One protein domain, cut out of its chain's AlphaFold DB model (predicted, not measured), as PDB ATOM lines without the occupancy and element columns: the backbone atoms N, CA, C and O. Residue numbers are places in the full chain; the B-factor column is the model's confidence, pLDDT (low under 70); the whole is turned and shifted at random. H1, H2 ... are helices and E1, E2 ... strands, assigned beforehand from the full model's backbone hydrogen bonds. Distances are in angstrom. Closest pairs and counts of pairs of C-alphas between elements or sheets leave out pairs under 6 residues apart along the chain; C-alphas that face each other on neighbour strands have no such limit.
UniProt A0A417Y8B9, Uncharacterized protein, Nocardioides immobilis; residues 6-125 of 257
ATOM      1  N   ASP A   6     -16.312  36.339  61.347       94.06
ATOM      2  CA  ASP A   6     -17.246  36.412  60.217       94.06
ATOM      3  C   ASP A   6     -18.461  35.484  60.366       94.06
ATOM      4  O   ASP A   6     -19.503  35.740  59.759       94.06
ATOM      5  N   LEU A   7     -18.343  34.417  61.165       94.56
ATOM      6  CA  LEU A   7     -19.447  33.518  61.506       94.56
ATOM      7  C   LEU A   7     -20.164  33.952  62.788       94.56
ATOM      8  O   LEU A   7     -21.393  33.935  62.832       94.56
ATOM      9  N   LEU A   8     -19.410  34.371  63.805       95.44
ATOM     10  CA  LEU A   8     -19.938  34.729  65.116       95.44
ATOM     11  C   LEU A   8     -20.820  35.979  65.054       95.44
ATOM     12  O   LEU A   8     -21.947  35.954  65.541       95.44
ATOM     13  N   ARG A   9     -20.356  37.062  64.414       95.69
ATOM     14  CA  ARG A   9     -21.118  38.319  64.323       95.69
ATOM     15  C   ARG A   9     -22.541  38.117  63.771       95.69
ATOM     16  O   ARG A   9     -23.489  38.469  64.471       95.69
ATOM     17  N   PRO A  10     -22.745  37.532  62.570       95.12
ATOM     18  CA  PRO A  10     -24.093  37.347  62.039       95.12
ATOM     19  C   PRO A  10     -24.920  36.317  62.822       95.12
ATOM     20  O   PRO A  10     -26.141  36.310  62.680       95.12
ATOM     21  N   ALA A  11     -24.301  35.425  63.603       94.62
ATOM     22  CA  ALA A  11     -25.033  34.551  64.518       94.62
ATOM     23  C   ALA A  11     -25.601  35.362  65.693       94.62
ATOM     24  O   ALA A  11     -26.800  35.293  65.951       94.62
ATOM     25  N   LEU A  12     -24.783  36.210  66.325       95.19
ATOM     26  CA  LEU A  12     -25.212  37.072  67.431       95.19
ATOM     27  C   LEU A  12     -26.290  38.080  67.012       95.19
ATOM     28  O   LEU A  12     -27.262  38.263  67.738       95.19
ATOM     29  N   GLU A  13     -26.176  38.672  65.820       94.19
ATOM     30  CA  GLU A  13     -27.194  39.586  65.278       94.19
ATOM     31  C   GLU A  13     -28.574  38.919  65.144       94.19
ATOM     32  O   GLU A  13     -29.598  39.544  65.415       94.19
ATOM     33  N   LYS A  14     -28.623  37.635  64.759       94.62
ATOM     34  CA  LYS A  14     -29.884  36.886  64.609       94.62
ATOM     35  C   LYS A  14     -30.548  36.541  65.935       94.62
ATOM     36  O   LYS A  14     -31.738  36.233  65.933       94.62
ATOM     37  N   LEU A  15     -29.793  36.530  67.033       92.31
ATOM     38  CA  LEU A  15     -30.338  36.231  68.354       92.31
ATOM     39  C   LEU A  15     -31.151  37.398  68.921       92.31
ATOM     40  O   LEU A  15     -31.907  37.177  69.863       92.31
ATOM     41  N   GLU A  16     -31.003  38.606  68.359       92.50
ATOM     42  CA  GLU A  16     -31.719  39.821  68.778       92.50
ATOM     43  C   GLU A  16     -31.668  40.031  70.307       92.50
ATOM     44  O   GLU A  16     -32.654  40.417  70.940       92.50
ATOM     45  N   LEU A  17     -30.511  39.735  70.919       94.00
ATOM     46  CA  LEU A  17     -30.332  39.849  72.364       94.00
ATOM     47  C   LEU A  17     -30.429  41.319  72.802       94.00
ATOM     48  O   LEU A  17     -29.907  42.199  72.117       94.00
ATOM     49  N   PRO A  18     -31.075  41.610  73.944       94.06
ATOM     50  CA  PRO A  18     -31.262  42.982  74.391       94.06
ATOM     51  C   PRO A  18     -29.942  43.642  74.806       94.06
ATOM     52  O   PRO A  18     -29.179  43.100  75.610       94.06
ATOM     53  N   ASP A  19     -29.717  44.859  74.308       90.81
ATOM     54  CA  ASP A  19     -28.577  45.693  74.689       90.81
ATOM     55  C   ASP A  19     -28.496  45.869  76.211       90.81
ATOM     56  O   ASP A  19     -29.502  46.055  76.903       90.81
ATOM     57  N   GLY A  20     -27.277  45.840  76.749       94.12
ATOM     58  CA  GLY A  20     -27.053  46.022  78.183       94.12
ATOM     59  C   GLY A  20     -27.527  44.848  79.049       94.12
ATOM     60  O   GLY A  20     -27.665  45.005  80.264       94.12
ATOM     61  N   GLN A  21     -27.782  43.680  78.456       97.25
ATOM     62  CA  GLN A  21     -28.104  42.446  79.181       97.25
ATOM     63  C   GLN A  21     -27.125  41.302  78.903       97.25
ATOM     64  O   GLN A  21     -27.172  40.290  79.607       97.25
ATOM     65  N   TYR A  22     -26.244  41.463  77.915       98.06
ATOM     66  CA  TYR A  22     -25.226  40.487  77.557       98.06
ATOM     67  C   TYR A  22     -23.912  41.156  77.160       98.06
ATOM     68  O   TYR A  22     -23.873  42.329  76.787       98.06
ATOM     69  N   VAL A  23     -22.840  40.376  77.227       98.00
ATOM     70  CA  VAL A  23     -21.534  40.699  76.662       98.00
ATOM     71  C   VAL A  23     -20.893  39.414  76.146       98.00
ATOM     72  O   VAL A  23     -21.020  38.353  76.759       98.00
ATOM     73  N   VAL A  24     -20.229  39.485  74.999       97.38
ATOM     74  CA  VAL A  24     -19.464  38.365  74.448       97.38
ATOM     75  C   VAL A  24     -18.191  38.182  75.269       97.38
ATOM     76  O   VAL A  24     -17.437  39.136  75.470       97.38
ATOM     77  N   GLY A  25     -17.964  36.964  75.752       94.62
ATOM     78  CA  GLY A  25     -16.816  36.621  76.582       94.62
ATOM     79  C   GLY A  25     -15.495  36.551  75.816       94.62
ATOM     80  O   GLY A  25     -15.387  36.921  74.645       94.62
ATOM     81  N   LEU A  26     -14.474  36.049  76.506       92.38
ATOM     82  CA  LEU A  26     -13.070  36.067  76.112       92.38
ATOM     83  C   LEU A  26     -12.824  35.561  74.684       92.38
ATOM     84  O   LEU A  26     -12.265  36.292  73.871       92.38
ATOM     85  N   SER A  27     -13.260  34.342  74.353       90.69
ATOM     86  CA  SER A  27     -12.997  33.745  73.035       90.69
ATOM     87  C   SER A  27     -13.584  34.576  71.894       90.69
ATOM     88  O   SER A  27     -12.927  34.800  70.880       90.69
ATOM     89  N   GLY A  28     -14.803  35.095  72.066       93.06
ATOM     90  CA  GLY A  28     -15.427  35.950  71.060       93.06
ATOM     91  C   GLY A  28     -14.785  37.340  70.979       93.06
ATOM     92  O   GLY A  28     -14.645  37.874  69.881       93.06
ATOM     93  N   ALA A  29     -14.315  37.894  72.101       91.75
ATOM     94  CA  ALA A  29     -13.529  39.129  72.117       91.75
ATOM     95  C   ALA A  29     -12.180  38.975  71.394       91.75
ATOM     96  O   ALA A  29     -11.778  39.880  70.662       91.75
ATOM     97  N   LEU A  30     -11.523  37.818  71.541       87.25
ATOM     98  CA  LEU A  30     -10.284  37.472  70.837       87.25
ATOM     99  C   LEU A  30     -10.489  37.199  69.339       87.25
ATOM    100  O   LEU A  30      -9.591  37.448  68.537       87.25
ATOM    101  N   LEU A  31     -11.660  36.702  68.934       90.75
ATOM    102  CA  LEU A  31     -12.019  36.636  67.516       90.75
ATOM    103  C   LEU A  31     -12.235  38.039  66.937       90.75
ATOM    104  O   LEU A  31     -11.740  38.351  65.857       90.75
ATOM    105  N   ALA A  32     -12.988  38.883  67.648       90.75
ATOM    106  CA  ALA A  32     -13.362  40.213  67.176       90.75
ATOM    107  C   ALA A  32     -12.139  41.110  66.949       90.75
ATOM    108  O   ALA A  32     -12.041  41.780  65.922       90.75
ATOM    109  N   ASN A  33     -11.174  41.077  67.870       85.75
ATOM    110  CA  ASN A  33      -9.948  41.868  67.766       85.75
ATOM    111  C   ASN A  33      -8.866  41.244  66.858       85.75
ATOM    112  O   ASN A  33      -7.752  41.766  66.813       85.75
ATOM    113  N   GLU A  34      -9.187  40.165  66.135       84.19
ATOM    114  CA  GLU A  34      -8.272  39.422  65.256       84.19
ATOM    115  C   GLU A  34      -7.050  38.807  65.975       84.19
ATOM    116  O   GLU A  34      -6.052  38.479  65.324       84.19
ATOM    117  N   SER A  35      -7.105  38.631  67.302       78.19
ATOM    118  CA  SER A  35      -6.066  37.921  68.064       78.19
ATOM    119  C   SER A  35      -6.118  36.411  67.840       78.19
ATOM    120  O   SER A  35      -5.079  35.757  67.890       78.19
ATOM    121  N   LEU A  36      -7.303  35.856  67.571       81.06
ATOM    122  CA  LEU A  36      -7.493  34.469  67.155       81.06
ATOM    123  C   LEU A  36      -8.227  34.421  65.815       81.06
ATOM    124  O   LEU A  36      -9.199  35.140  65.594       81.06
ATOM    125  N   GLU A  37      -7.777  33.542  64.919       80.94
ATOM    126  CA  GLU A  37      -8.476  33.302  63.650       80.94
ATOM    127  C   GLU A  37      -9.714  32.424  63.851       80.94
ATOM    128  O   GLU A  37     -10.699  32.545  63.117       80.94
ATOM    129  N   VAL A  38      -9.650  31.523  64.835       88.75
ATOM    130  CA  VAL A  38     -10.649  30.489  65.061       88.75
ATOM    131  C   VAL A  38     -10.681  30.041  66.527       88.75
ATOM    132  O   VAL A  38      -9.632  29.956  67.164       88.75
ATOM    133  N   VAL A  39     -11.867  29.734  67.057       85.69
ATOM    134  CA  VAL A  39     -12.068  29.132  68.393       85.69
ATOM    135  C   VAL A  39     -13.123  28.031  68.327       85.69
ATOM    136  O   VAL A  39     -14.023  28.093  67.496       85.69
ATOM    137  N   ASP A  40     -13.039  27.024  69.192       86.44
ATOM    138  CA  ASP A  40     -14.013  25.924  69.181       86.44
ATOM    139  C   ASP A  40     -15.344  26.315  69.830       86.44
ATOM    140  O   ASP A  40     -16.398  25.929  69.335       86.44
ATOM    141  N   GLU A  41     -15.305  27.134  70.882       88.62
ATOM    142  CA  GLU A  41     -16.480  27.518  71.663       88.62
ATOM    143  C   GLU A  41     -16.500  29.027  71.931       88.62
ATOM    144  O   GLU A  41     -15.456  29.671  72.101       88.62
ATOM    145  N   VAL A  42     -17.705  29.594  71.999       92.25
ATOM    146  CA  VAL A  42     -17.927  30.996  72.356       92.25
ATOM    147  C   VAL A  42     -18.900  31.079  73.519       92.25
ATOM    148  O   VAL A  42     -19.970  30.470  73.507       92.25
ATOM    149  N   GLU A  43     -18.542  31.898  74.504       93.88
ATOM    150  CA  GLU A  43     -19.400  32.182  75.643       93.88
ATOM    151  C   GLU A  43     -20.003  33.585  75.573       93.88
ATOM    152  O   GLU A  43     -19.357  34.551  75.157       93.88
ATOM    153  N   LEU A  44     -21.243  33.700  76.040       96.69
ATOM    154  CA  LEU A  44     -21.900  34.961  76.349       96.69
ATOM    155  C   LEU A  44     -22.101  35.052  77.858       96.69
ATOM    156  O   LEU A  44     -22.632  34.137  78.487       96.69
ATOM    157  N   LEU A  45     -21.727  36.180  78.442       96.94
ATOM    158  CA  LEU A  45     -22.037  36.480  79.832       96.94
ATOM    159  C   LEU A  45     -23.326  37.285  79.850       96.94
ATOM    160  O   LEU A  45     -23.405  38.349  79.233       96.94
ATOM    161  N   VAL A  46     -24.343  36.770  80.530       97.56
ATOM    162  CA  VAL A  46     -25.679  37.369  80.557       97.56
ATOM    163  C   VAL A  46     -26.093  37.704  81.979       97.56
ATOM    164  O   VAL A  46     -25.719  37.029  82.938       97.56
ATOM    165  N   THR A  47     -26.874  38.769  82.118       96.69
ATOM    166  CA  THR A  47     -27.542  39.080  83.388       96.69
ATOM    167  C   THR A  47     -28.473  37.940  83.809       96.69
ATOM    168  O   THR A  47     -28.973  37.197  82.963       96.69
ATOM    169  N   ASP A  48     -28.735  37.819  85.113       94.19
ATOM    170  CA  ASP A  48     -29.619  36.772  85.644       94.19
ATOM    171  C   ASP A  48     -31.032  36.851  85.031       94.19
ATOM    172  O   ASP A  48     -31.614  35.822  84.689       94.19
ATOM    173  N   ASP A  49     -31.545  38.067  84.806       94.75
ATOM    174  CA  ASP A  49     -32.848  38.296  84.170       94.75
ATOM    175  C   ASP A  49     -32.878  37.742  82.733       94.75
ATOM    176  O   ASP A  49     -33.785  36.987  82.374       94.75
ATOM    177  N   LEU A  50     -31.856  38.047  81.919       96.94
ATOM    178  CA  LEU A  50     -31.759  37.505  80.561       96.94
ATOM    179  C   LEU A  50     -31.548  35.987  80.572       96.94
ATOM    180  O   LEU A  50     -32.105  35.297  79.727       96.94
ATOM    181  N   TYR A  51     -30.791  35.442  81.524       94.62
ATOM    182  CA  TYR A  51     -30.603  33.995  81.641       94.62
ATOM    183  C   TYR A  51     -31.936  33.256  81.834       94.62
ATOM    184  O   TYR A  51     -32.204  32.266  81.149       94.62
ATOM    185  N   GLU A  52     -32.801  33.753  82.726       93.62
ATOM    186  CA  GLU A  52     -34.142  33.192  82.918       93.62
ATOM    187  C   GLU A  52     -35.002  33.292  81.652       93.62
ATOM    188  O   GLU A  52     -35.758  32.368  81.334       93.62
ATOM    189  N   ASP A  53     -34.903  34.404  80.925       96.19
ATOM    190  CA  ASP A  53     -35.639  34.600  79.680       96.19
ATOM    191  C   ASP A  53     -35.144  33.671  78.565       96.19
ATOM    192  O   ASP A  53     -35.968  33.048  77.892       96.19
ATOM    193  N   LEU A  54     -33.832  33.468  78.426       95.12
ATOM    194  CA  LEU A  54     -33.252  32.517  77.472       95.12
ATOM    195  C   LEU A  54     -33.709  31.079  77.758       95.12
ATOM    196  O   LEU A  54     -34.078  30.351  76.831       95.12
ATOM    197  N   GLU A  55     -33.769  30.677  79.031       93.19
ATOM    198  CA  GLU A  55     -34.323  29.377  79.424       93.19
ATOM    199  C   GLU A  55     -35.801  29.250  79.008       93.19
ATOM    200  O   GLU A  55     -36.214  28.228  78.450       93.19
ATOM    201  N   ARG A  56     -36.606  30.307  79.190       92.88
ATOM    202  CA  ARG A  56     -38.007  30.341  78.723       92.88
ATOM    203  C   ARG A  56     -38.118  30.310  77.199       92.88
ATOM    204  O   ARG A  56     -39.101  29.778  76.682       92.88
ATOM    205  N   TRP A  57     -37.142  30.864  76.484       92.75
ATOM    206  CA  TRP A  57     -37.072  30.856  75.017       92.75
ATOM    207  C   TRP A  57     -36.555  29.532  74.445       92.75
ATOM    208  O   TRP A  57     -36.520  29.361  73.228       92.75
ATOM    209  N   GLY A  58     -36.226  28.566  75.307       91.62
ATOM    210  CA  GLY A  58     -35.884  27.204  74.908       91.62
ATOM    211  C   GLY A  58     -34.389  26.935  74.787       91.62
ATOM    212  O   GLY A  58     -34.018  25.929  74.183       91.62
ATOM    213  N   TRP A  59     -33.536  27.790  75.357       93.44
ATOM    214  CA  TRP A  59     -32.123  27.462  75.539       93.44
ATOM    215  C   TRP A  59     -31.977  26.320  76.547       93.44
ATOM    216  O   TRP A  59     -32.707  26.236  77.537       93.44
ATOM    217  N   ILE A  60     -31.053  25.401  76.270       90.56
ATOM    218  CA  ILE A  60     -30.986  24.115  76.970       90.56
ATOM    219  C   ILE A  60     -29.879  24.171  78.012       90.56
ATOM    220  O   ILE A  60     -28.739  24.466  77.679       90.56
ATOM    221  N   ARG A  61     -30.194  23.835  79.268       86.12
ATOM    222  CA  ARG A  61     -29.168  23.659  80.304       86.12
ATOM    223  C   ARG A  61     -28.200  22.560  79.900       86.12
ATOM    224  O   ARG A  61     -28.616  21.408  79.756       86.12
ATOM    225  N   ASP A  62     -26.926  22.903  79.819       79.69
ATOM    226  CA  ASP A  62     -25.871  21.915  79.698       79.69
ATOM    227  C   ASP A  62     -25.247  21.616  81.067       79.69
ATOM    228  O   ASP A  62     -24.894  22.506  81.842       79.69
ATOM    229  N   GLN A  63     -25.141  20.325  81.378       63.41
ATOM    230  CA  GLN A  63     -24.583  19.861  82.647       63.41
ATOM    231  C   GLN A  63     -23.048  19.832  82.649       63.41
ATOM    232  O   GLN A  63     -22.471  19.686  83.724       63.41
ATOM    233  N   GLY A  64     -22.398  19.957  81.485       61.94
ATOM    234  CA  GLY A  64     -20.941  19.988  81.354       61.94
ATOM    235  C   GLY A  64     -20.333  21.360  81.649       61.94
ATOM    236  O   GLY A  64     -19.392  21.449  82.434       61.94
ATOM    237  N   HIS A  65     -20.901  22.422  81.074       60.25
ATOM    238  CA  HIS A  65     -20.357  23.786  81.108       60.25
ATOM    239  C   HIS A  65     -21.023  24.703  82.151       60.25
ATOM    240  O   HIS A  65     -20.595  25.838  82.348       60.25
ATOM    241  N   GLY A  66     -22.069  24.234  82.846       68.69
ATOM    242  CA  GLY A  66     -22.748  25.012  83.892       68.69
ATOM    243  C   GLY A  66     -23.558  26.207  83.370       68.69
ATOM    244  O   GLY A  66     -23.839  27.130  84.131       68.69
ATOM    245  N   GLY A  67     -23.940  26.185  82.088       84.94
ATOM    246  CA  GLY A  67     -24.628  27.268  81.378       84.94
ATOM    247  C   GLY A  67     -25.850  26.803  80.575       84.94
ATOM    248  O   GLY A  67     -26.301  25.662  80.712       84.94
ATOM    249  N   LEU A  68     -26.400  27.690  79.739       89.38
ATOM    250  CA  LEU A  68     -27.360  27.297  78.694       89.38
ATOM    251  C   LEU A  68     -26.656  27.258  77.340       89.38
ATOM    252  O   LEU A  68     -25.803  28.093  77.070       89.38
ATOM    253  N   VAL A  69     -27.051  26.339  76.475       90.00
ATOM    254  CA  VAL A  69     -26.552  26.231  75.102       90.00
ATOM    255  C   VAL A  69     -27.612  26.749  74.142       90.00
ATOM    256  O   VAL A  69     -28.814  26.502  74.327       90.00
ATOM    257  N   CYS A  70     -27.160  27.479  73.125       89.25
ATOM    258  CA  CYS A  70     -28.020  27.989  72.075       89.25
ATOM    259  C   CYS A  70     -28.611  26.817  71.271       89.25
ATOM    260  O   CYS A  70     -27.870  25.970  70.780       89.25
ATOM    261  N   PRO A  71     -29.940  26.736  71.089       86.12
ATOM    262  CA  PRO A  71     -30.550  25.608  70.384       86.12
ATOM    263  C   PRO A  71     -30.302  25.636  68.868       86.12
ATOM    264  O   PRO A  71     -30.522  24.628  68.196       86.12
ATOM    265  N   SER A  72     -29.921  26.793  68.318       84.06
ATOM    266  CA  SER A  72     -29.710  27.001  66.882       84.06
ATOM    267  C   SER A  72     -28.245  27.115  66.474       84.06
ATOM    268  O   SER A  72     -27.969  27.029  65.282       84.06
ATOM    269  N   GLU A  73     -27.336  27.323  67.426       85.38
ATOM    270  CA  GLU A  73     -25.913  27.541  67.173       85.38
ATOM    271  C   GLU A  73     -25.110  26.606  68.084       85.38
ATOM    272  O   GLU A  73     -25.072  26.791  69.302       85.38
ATOM    273  N   ASP A  74     -24.504  25.578  67.489       77.62
ATOM    274  CA  ASP A  74     -23.638  24.647  68.212       77.62
ATOM    275  C   ASP A  74     -22.436  25.407  68.797       77.62
ATOM    276  O   ASP A  74     -21.916  26.336  68.179       77.62
ATOM    277  N   ASP A  75     -21.975  25.003  69.980       84.06
ATOM    278  CA  ASP A  75     -20.777  25.556  70.629       84.06
ATOM    279  C   ASP A  75     -20.890  27.050  71.038       84.06
ATOM    280  O   ASP A  75     -19.892  27.686  71.384       84.06
ATOM    281  N   LEU A  76     -22.108  27.615  71.028       90.00
ATOM    282  CA  LEU A  76     -22.441  28.907  71.637       90.00
ATOM    283  C   LEU A  76     -23.200  28.681  72.948       90.00
ATOM    284  O   LEU A  76     -24.329  28.177  72.953       90.00
ATOM    285  N   PHE A  77     -22.609  29.100  74.062       91.31
ATOM    286  CA  PHE A  77     -23.217  28.947  75.382       91.31
ATOM    287  C   PHE A  77     -23.285  30.264  76.153       91.31
ATOM    288  O   PHE A  77     -22.571  31.221  75.869       91.31
ATOM    289  N   VAL A  78     -24.179  30.324  77.137       93.44
ATOM    290  CA  VAL A  78     -24.354  31.466  78.035       93.44
ATOM    291  C   VAL A  78     -24.061  31.073  79.477       93.44
ATOM    292  O   VAL A  78     -24.488  30.014  79.949       93.44
ATOM    293  N   ARG A  79     -23.383  31.964  80.199       92.31
ATOM    294  CA  ARG A  79     -23.152  31.884  81.645       92.31
ATOM    295  C   ARG A  79     -23.808  33.068  82.349       92.31
ATOM    296  O   ARG A  79     -23.829  34.180  81.825       92.31
ATOM    297  N   ALA A  80     -24.305  32.813  83.552       91.00
ATOM    298  CA  ALA A  80     -24.801  33.817  84.489       91.00
ATOM    299  C   ALA A  80     -24.213  33.560  85.885       91.00
ATOM    300  O   ALA A  80     -23.642  32.495  86.138       91.00
ATOM    301  N   GLY A  81     -24.363  34.521  86.794       88.00
ATOM    302  CA  GLY A  81     -23.845  34.421  88.157       88.00
ATOM    303  C   GLY A  81     -22.334  34.656  88.274       88.00
ATOM    304  O   GLY A  81     -21.801  35.623  87.729       88.00
ATOM    305  N   ASP A  82     -21.659  33.815  89.064       86.44
ATOM    306  CA  ASP A  82     -20.234  33.976  89.372       86.44
ATOM    307  C   ASP A  82     -19.349  33.541  88.196       86.44
ATOM    308  O   ASP A  82     -19.425  32.415  87.694       86.44
ATOM    309  N   VAL A  83     -18.502  34.474  87.774       88.94
ATOM    310  CA  VAL A  83     -17.561  34.342  86.660       88.94
ATOM    311  C   VAL A  83     -16.126  34.662  87.098       88.94
ATOM    312  O   VAL A  83     -15.241  34.837  86.263       88.94
ATOM    313  N   GLY A  84     -15.876  34.713  88.415       83.50
ATOM    314  CA  GLY A  84     -14.571  35.002  89.023       83.50
ATOM    315  C   GLY A  84     -13.478  33.966  88.734       83.50
ATOM    316  O   GLY A  84     -12.310  34.150  89.077       83.50
ATOM    317  N   ASP A  85     -13.833  32.846  88.105       80.12
ATOM    318  CA  ASP A  85     -12.877  31.896  87.552       80.12
ATOM    319  C   ASP A  85     -12.122  32.483  86.350       80.12
ATOM    320  O   ASP A  85     -10.918  32.230  86.227       80.12
ATOM    321  N   ALA A  86     -12.795  33.299  85.532       82.25
ATOM    322  CA  ALA A  86     -12.259  33.852  84.291       82.25
ATOM    323  C   ALA A  86     -12.272  35.382  84.183       82.25
ATOM    324  O   ALA A  86     -11.592  35.917  83.311       82.25
ATOM    325  N   TYR A  87     -12.982  36.083  85.065       88.56
ATOM    326  CA  TYR A  87     -13.170  37.527  84.980       88.56
ATOM    327  C   TYR A  87     -12.982  38.215  86.331       88.56
ATOM    328  O   TYR A  87     -13.375  37.703  87.374       88.56
ATOM    329  N   ARG A  88     -12.410  39.418  86.295       87.25
ATOM    330  CA  ARG A  88     -12.102  40.252  87.467       87.25
ATOM    331  C   ARG A  88     -13.319  41.005  88.006       87.25
ATOM    332  O   ARG A  88     -13.319  41.420  89.164       87.25
ATOM    333  N   ALA A  89     -14.332  41.198  87.165       90.31
ATOM    334  CA  ALA A  89     -15.525  41.975  87.471       90.31
ATOM    335  C   ALA A  89     -16.800  41.132  87.366       90.31
ATOM    336  O   ALA A  89     -16.836  40.074  86.738       90.31
ATOM    337  N   THR A  90     -17.869  41.625  87.986       93.88
ATOM    338  CA  THR A  90     -19.193  41.000  87.899       93.88
ATOM    339  C   THR A  90     -19.779  41.152  86.496       93.88
ATOM    340  O   THR A  90     -19.490  42.129  85.810       93.88
ATOM    341  N   ILE A  91     -20.685  40.260  86.076       95.19
ATOM    342  CA  ILE A  91     -21.335  40.367  84.753       95.19
ATOM    343  C   ILE A  91     -21.987  41.744  84.546       95.19
ATOM    344  O   ILE A  91     -21.871  42.326  83.472       95.19
ATOM    345  N   ALA A  92     -22.610  42.316  85.581       94.06
ATOM    346  CA  ALA A  92     -23.202  43.651  85.501       94.06
ATOM    347  C   ALA A  92     -22.165  44.746  85.179       94.06
ATOM    348  O   ALA A  92     -22.454  45.676  84.425       94.06
ATOM    349  N   GLU A  93     -20.957  44.644  85.733       93.62
ATOM    350  CA  GLU A  93     -19.849  45.548  85.417       93.62
ATOM    351  C   GLU A  93     -19.292  45.284  84.018       93.62
ATOM    352  O   GLU A  93     -19.100  46.240  83.273       93.62
ATOM    353  N   LEU A  94     -19.120  44.016  83.628       95.69
ATOM    354  CA  LEU A  94     -18.629  43.635  82.300       95.69
ATOM    355  C   LEU A  94     -19.555  44.129  81.184       95.69
ATOM    356  O   LEU A  94     -19.081  44.657  80.185       95.69
ATOM    357  N   VAL A  95     -20.871  44.016  81.368       96.00
ATOM    358  CA  VAL A  95     -21.874  44.527  80.424       96.00
ATOM    359  C   VAL A  95     -21.862  46.058  80.376       96.00
ATOM    360  O   VAL A  95     -21.933  46.646  79.299       96.00
ATOM    361  N   ARG A  96     -21.736  46.725  81.532       93.88
ATOM    362  CA  ARG A  96     -21.666  48.196  81.612       93.88
ATOM    363  C   ARG A  96     -20.406  48.756  80.946       93.88
ATOM    364  O   ARG A  96     -20.448  49.860  80.407       93.88
ATOM    365  N   GLU A  97     -19.294  48.037  81.037       93.12
ATOM    366  CA  GLU A  97     -17.979  48.446  80.528       93.12
ATOM    367  C   GLU A  97     -17.616  47.773  79.201       93.12
ATOM    368  O   GLU A  97     -16.476  47.884  78.746       93.12
ATOM    369  N   ALA A  98     -18.578  47.094  78.572       94.38
ATOM    370  CA  ALA A  98     -18.372  46.407  77.314       94.38
ATOM    371  C   ALA A  98     -17.869  47.381  76.243       94.38
ATOM    372  O   ALA A  98     -18.441  48.454  76.006       94.38
ATOM    373  N   TRP A  99     -16.808  46.982  75.549       93.06
ATOM    374  CA  TRP A  99     -16.420  47.653  74.316       93.06
ATOM    375  C   TRP A  99     -17.251  47.082  73.169       93.06
ATOM    376  O   TRP A  99     -17.817  46.000  73.285       93.06
ATOM    377  N   HIS A 100     -17.388  47.833  72.081       93.31
ATOM    378  CA  HIS A 100     -18.287  47.453  70.995       93.31
ATOM    379  C   HIS A 100     -17.532  47.345  69.674       93.31
ATOM    380  O   HIS A 100     -16.785  48.256  69.309       93.31
ATOM    381  N   GLN A 101     -17.798  46.271  68.931       92.62
ATOM    382  CA  GLN A 101     -17.364  46.091  67.547       92.62
ATOM    383  C   GLN A 101     -18.561  45.705  66.694       92.62
ATOM    384  O   GLN A 101     -19.275  44.765  67.020       92.62
ATOM    385  N   ASP A 102     -18.805  46.457  65.622       92.31
ATOM    386  CA  ASP A 102     -19.976  46.273  64.755       92.31
ATOM    387  C   ASP A 102     -21.319  46.253  65.523       92.31
ATOM    388  O   ASP A 102     -22.283  45.629  65.096       92.31
ATOM    389  N   GLY A 103     -21.393  46.943  66.669       92.56
ATOM    390  CA  GLY A 103     -22.578  46.961  67.536       92.56
ATOM    391  C   GLY A 103     -22.691  45.783  68.510       92.56
ATOM    392  O   GLY A 103     -23.609  45.774  69.318       92.56
ATOM    393  N   ILE A 104     -21.751  44.834  68.494       96.88
ATOM    394  CA  ILE A 104     -21.716  43.702  69.425       96.88
ATOM    395  C   ILE A 104     -20.927  44.084  70.692       96.88
ATOM    396  O   ILE A 104     -19.767  44.490  70.559       96.88
ATOM    397  N   PRO A 105     -21.506  43.949  71.903       97.31
ATOM    398  CA  PRO A 105     -20.804  44.185  73.160       97.31
ATOM    399  C   PRO A 105     -19.838  43.034  73.456       97.31
ATOM    400  O   PRO A 105     -20.225  41.866  73.470       97.31
ATOM    401  N   LEU A 106     -18.582  43.361  73.727       96.38
ATOM    402  CA  LEU A 106     -17.478  42.431  73.954       96.38
ATOM    403  C   LEU A 106     -16.811  42.742  75.292       96.38
ATOM    404  O   LEU A 106     -16.737  43.899  75.725       96.38
ATOM    405  N   VAL A 107     -16.321  41.703  75.962       93.69
ATOM    406  CA  VAL A 107     -15.635  41.865  77.238       93.69
ATOM    407  C   VAL A 107     -14.316  42.595  77.026       93.69
ATOM    408  O   VAL A 107     -13.578  42.326  76.076       93.69
ATOM    409  N   SER A 108     -14.014  43.545  77.908       87.12
ATOM    410  CA  SER A 108     -12.713  44.201  77.894       87.12
ATOM    411  C   SER A 108     -11.646  43.240  78.407       87.12
ATOM    412  O   SER A 108     -11.803  42.662  79.481       87.12
ATOM    413  N   MET A 109     -10.540  43.105  77.673       82.38
ATOM    414  CA  MET A 109      -9.445  42.201  78.048       82.38
ATOM    415  C   MET A 109      -8.833  42.544  79.413       82.38
ATOM    416  O   MET A 109      -8.375  41.649  80.111       82.38
ATOM    417  N   VAL A 110      -8.916  43.806  79.852       77.75
ATOM    418  CA  VAL A 110      -8.461  44.230  81.194       77.75
ATOM    419  C   VAL A 110      -9.297  43.634  82.332       77.75
ATOM    420  O   VAL A 110      -8.876  43.653  83.483       77.75
ATOM    421  N   GLN A 111     -10.500  43.139  82.023       82.12
ATOM    422  CA  GLN A 111     -11.410  42.519  82.981       82.12
ATOM    423  C   GLN A 111     -11.323  40.987  82.965       82.12
ATOM    424  O   GLN A 111     -12.080  40.328  83.677       82.12
ATOM    425  N   VAL A 112     -10.430  40.408  82.163       81.12
ATOM    426  CA  VAL A 112     -10.212  38.962  82.071       81.12
ATOM    427  C   VAL A 112      -9.082  38.562  83.020       81.12
ATOM    428  O   VAL A 112      -8.089  39.271  83.167       81.12
ATOM    429  N   GLU A 113      -9.229  37.419  83.683       77.06
ATOM    430  CA  GLU A 113      -8.156  36.815  84.470       77.06
ATOM    431  C   GLU A 113      -7.042  36.293  83.537       77.06
ATOM    432  O   GLU A 113      -7.334  35.517  82.620       77.06
ATOM    433  N   PRO A 114      -5.757  36.618  83.773       71.44
ATOM    434  CA  PRO A 114      -4.650  36.274  82.868       71.44
ATOM    435  C   PRO A 114      -4.548  34.791  82.552       71.44
ATOM    436  O   PRO A 114      -4.378  34.391  81.405       71.44
ATOM    437  N   ARG A 115      -4.739  33.954  83.576       70.38
ATOM    438  CA  ARG A 115      -4.743  32.491  83.437       70.38
ATOM    439  C   ARG A 115      -5.785  31.998  82.432       70.38
ATOM    440  O   ARG A 115      -5.583  30.965  81.807       70.38
ATOM    441  N   SER A 116      -6.897  32.715  82.296       75.06
ATOM    442  CA  SER A 116      -7.992  32.346  81.405       75.06
ATOM    443  C   SER A 116      -7.705  32.803  79.983       75.06
ATOM    444  O   SER A 116      -7.924  32.027  79.058       75.06
ATOM    445  N   ALA A 117      -7.117  33.994  79.810       74.25
ATOM    446  CA  ALA A 117      -6.562  34.419  78.525       74.25
ATOM    447  C   ALA A 117      -5.504  33.420  78.022       74.25
ATOM    448  O   ALA A 117      -5.624  32.909  76.909       74.25
ATOM    449  N   GLN A 118      -4.543  33.057  78.878       67.75
ATOM    450  CA  GLN A 118      -3.493  32.097  78.547       67.75
ATOM    451  C   GLN A 118      -4.060  30.709  78.230       67.75
ATOM    452  O   GLN A 118      -3.647  30.102  77.253       67.75
ATOM    453  N   ALA A 119      -5.048  30.213  78.983       72.12
ATOM    454  CA  ALA A 119      -5.657  28.908  78.711       72.12
ATOM    455  C   ALA A 119      -6.319  28.827  77.324       72.12
ATOM    456  O   ALA A 119      -6.272  27.776  76.685       72.12
ATOM    457  N   VAL A 120      -6.908  29.924  76.838       73.75
ATOM    458  CA  VAL A 120      -7.493  29.985  75.489       73.75
ATOM    459  C   VAL A 120      -6.399  30.021  74.412       73.75
ATOM    460  O   VAL A 120      -6.522  29.350  73.384       73.75
ATOM    461  N   VAL A 121      -5.299  30.737  74.660       69.38
ATOM    462  CA  VAL A 121      -4.136  30.797  73.754       69.38
ATOM    463  C   VAL A 121      -3.377  29.458  73.712       69.38
ATOM    464  O   VAL A 121      -3.044  28.954  72.641       69.38
ATOM    465  N   ASP A 122      -3.168  28.812  74.857       69.38
ATOM    466  CA  ASP A 122      -2.502  27.508  74.959       69.38
ATOM    467  C   ASP A 122      -3.383  26.380  74.414       69.38
ATOM    468  O   ASP A 122      -2.898  25.460  73.754       69.38
ATOM    469  N   GLY A 123      -4.696  26.457  74.651       58.06
ATOM    470  CA  GLY A 123      -5.675  25.511  74.114       58.06
ATOM    471  C   GLY A 123      -5.741  25.519  72.585       58.06
ATOM    472  O   GLY A 123      -6.056  24.495  71.983       58.06
ATOM    473  N   THR A 124      -5.373  26.639  71.956       53.22
ATOM    474  CA  THR A 124      -5.259  26.778  70.495       53.22
ATOM    475  C   THR A 124      -3.856  26.452  69.962       53.22
ATOM    476  O   THR A 124      -3.705  26.164  68.772       53.22
ATOM    477  N   THR A 125      -2.839  26.373  70.830       40.72
ATOM    478  CA  THR A 125      -1.427  26.193  70.455       40.72
ATOM    479  C   THR A 125      -0.855  24.903  71.053       40.72
ATOM    480  O   THR A 125      -0.212  24.882  72.100       40.72
TER     481      THR A 125
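Overview. This is residues 6 to 125 of the 257 residues of an uncharacterized protein of Nocardioides immobilis (UniProt A0A417Y8B9). A compact body is built round a small three-stranded sheet, E1, E2 and E3, with short helices set about it and the hairpin E4 and E5 beside E1. H4 crosses over E1, H2 stands beside the strands, and H5 lies off the sheet at one end, near H2; residues 57 to 75 make a long loop, of which residues 68 to 69 pair with E3. The printed part has 120 residues, with five named helices and five named strands in the order H1 E1 H2 E2 H3 E3 H4 E4 E5 H5, of mixed class. The larger sheet runs E1 E2 E3 and is mixed, and E4 and E5 are antiparallel. The radius of gyration of the C-alphas is 13.1 A, and the spans are 36 by 30 by 27 A.

Arrangement. Start with H1, residues 6 to 14, which only grazes the sheet of E1, residues 22 to 24, E2, residues 42 to 46, and E3, residues 76 to 79. E1 and E2 are antiparallel, with N 23 and O 45 2.9 A apart; E2 and E3 are parallel, with N 44 and O 77 2.8 A apart. H2, residues 26 to 32, is only just at the sheet's level, with a height of 3.9 A; its closest C-alphas to E2 are Ser 27 and Val 42, 5.7 A. H3, residues 48 to 56, only grazes the sheet; E2, H3 and E3 form a strand-helix-strand unit, two parallel neighbour strands with a helix between, its crossover right-handed. H4, residues 91 to 96, lies over E1 and across the strands, at 89 degrees on the local plane; the closest C-alphas are those of Val 23 and Val 95, 5.4 A. In the hairpin of E4, residues 99 to 101, and E5, residues 104 to 106, N 106 and O 99 are 2.8 A apart. E5 and E1 come closest at the C-alphas of Leu 106 and Val 24, 4.6 A. H5, residues 114 to 124, is close to H2 but not clearly touching, its closest C-alphas being Val 120 and Ser 27, 7.1 A. Every O i to N i+4 pair is within hydrogen-bond range in H2, H3, H4 and H5; in H1 it is 4 of 5.

Along the chain. Find C-alpha 6 at (-17.246, 36.412, 60.217), where H1 begins; it runs 13.4 A. E2 covers 13.0 A from C-alpha 42 at (-17.927, 30.996, 72.356), and H3 12.6 A. H5, 15.6 A, ends at C-alpha 124, (-5.259, 26.778, 70.495).

Size, cuts and confidence. The farthest C-alphas, Arg 56 and Thr 125, are 37.7 A apart. The printed part has no cut; the links H3 to E3 and E3 to H4 are long. Residues 63 to 66, 118 and 121 to 125 have pLDDT under 70.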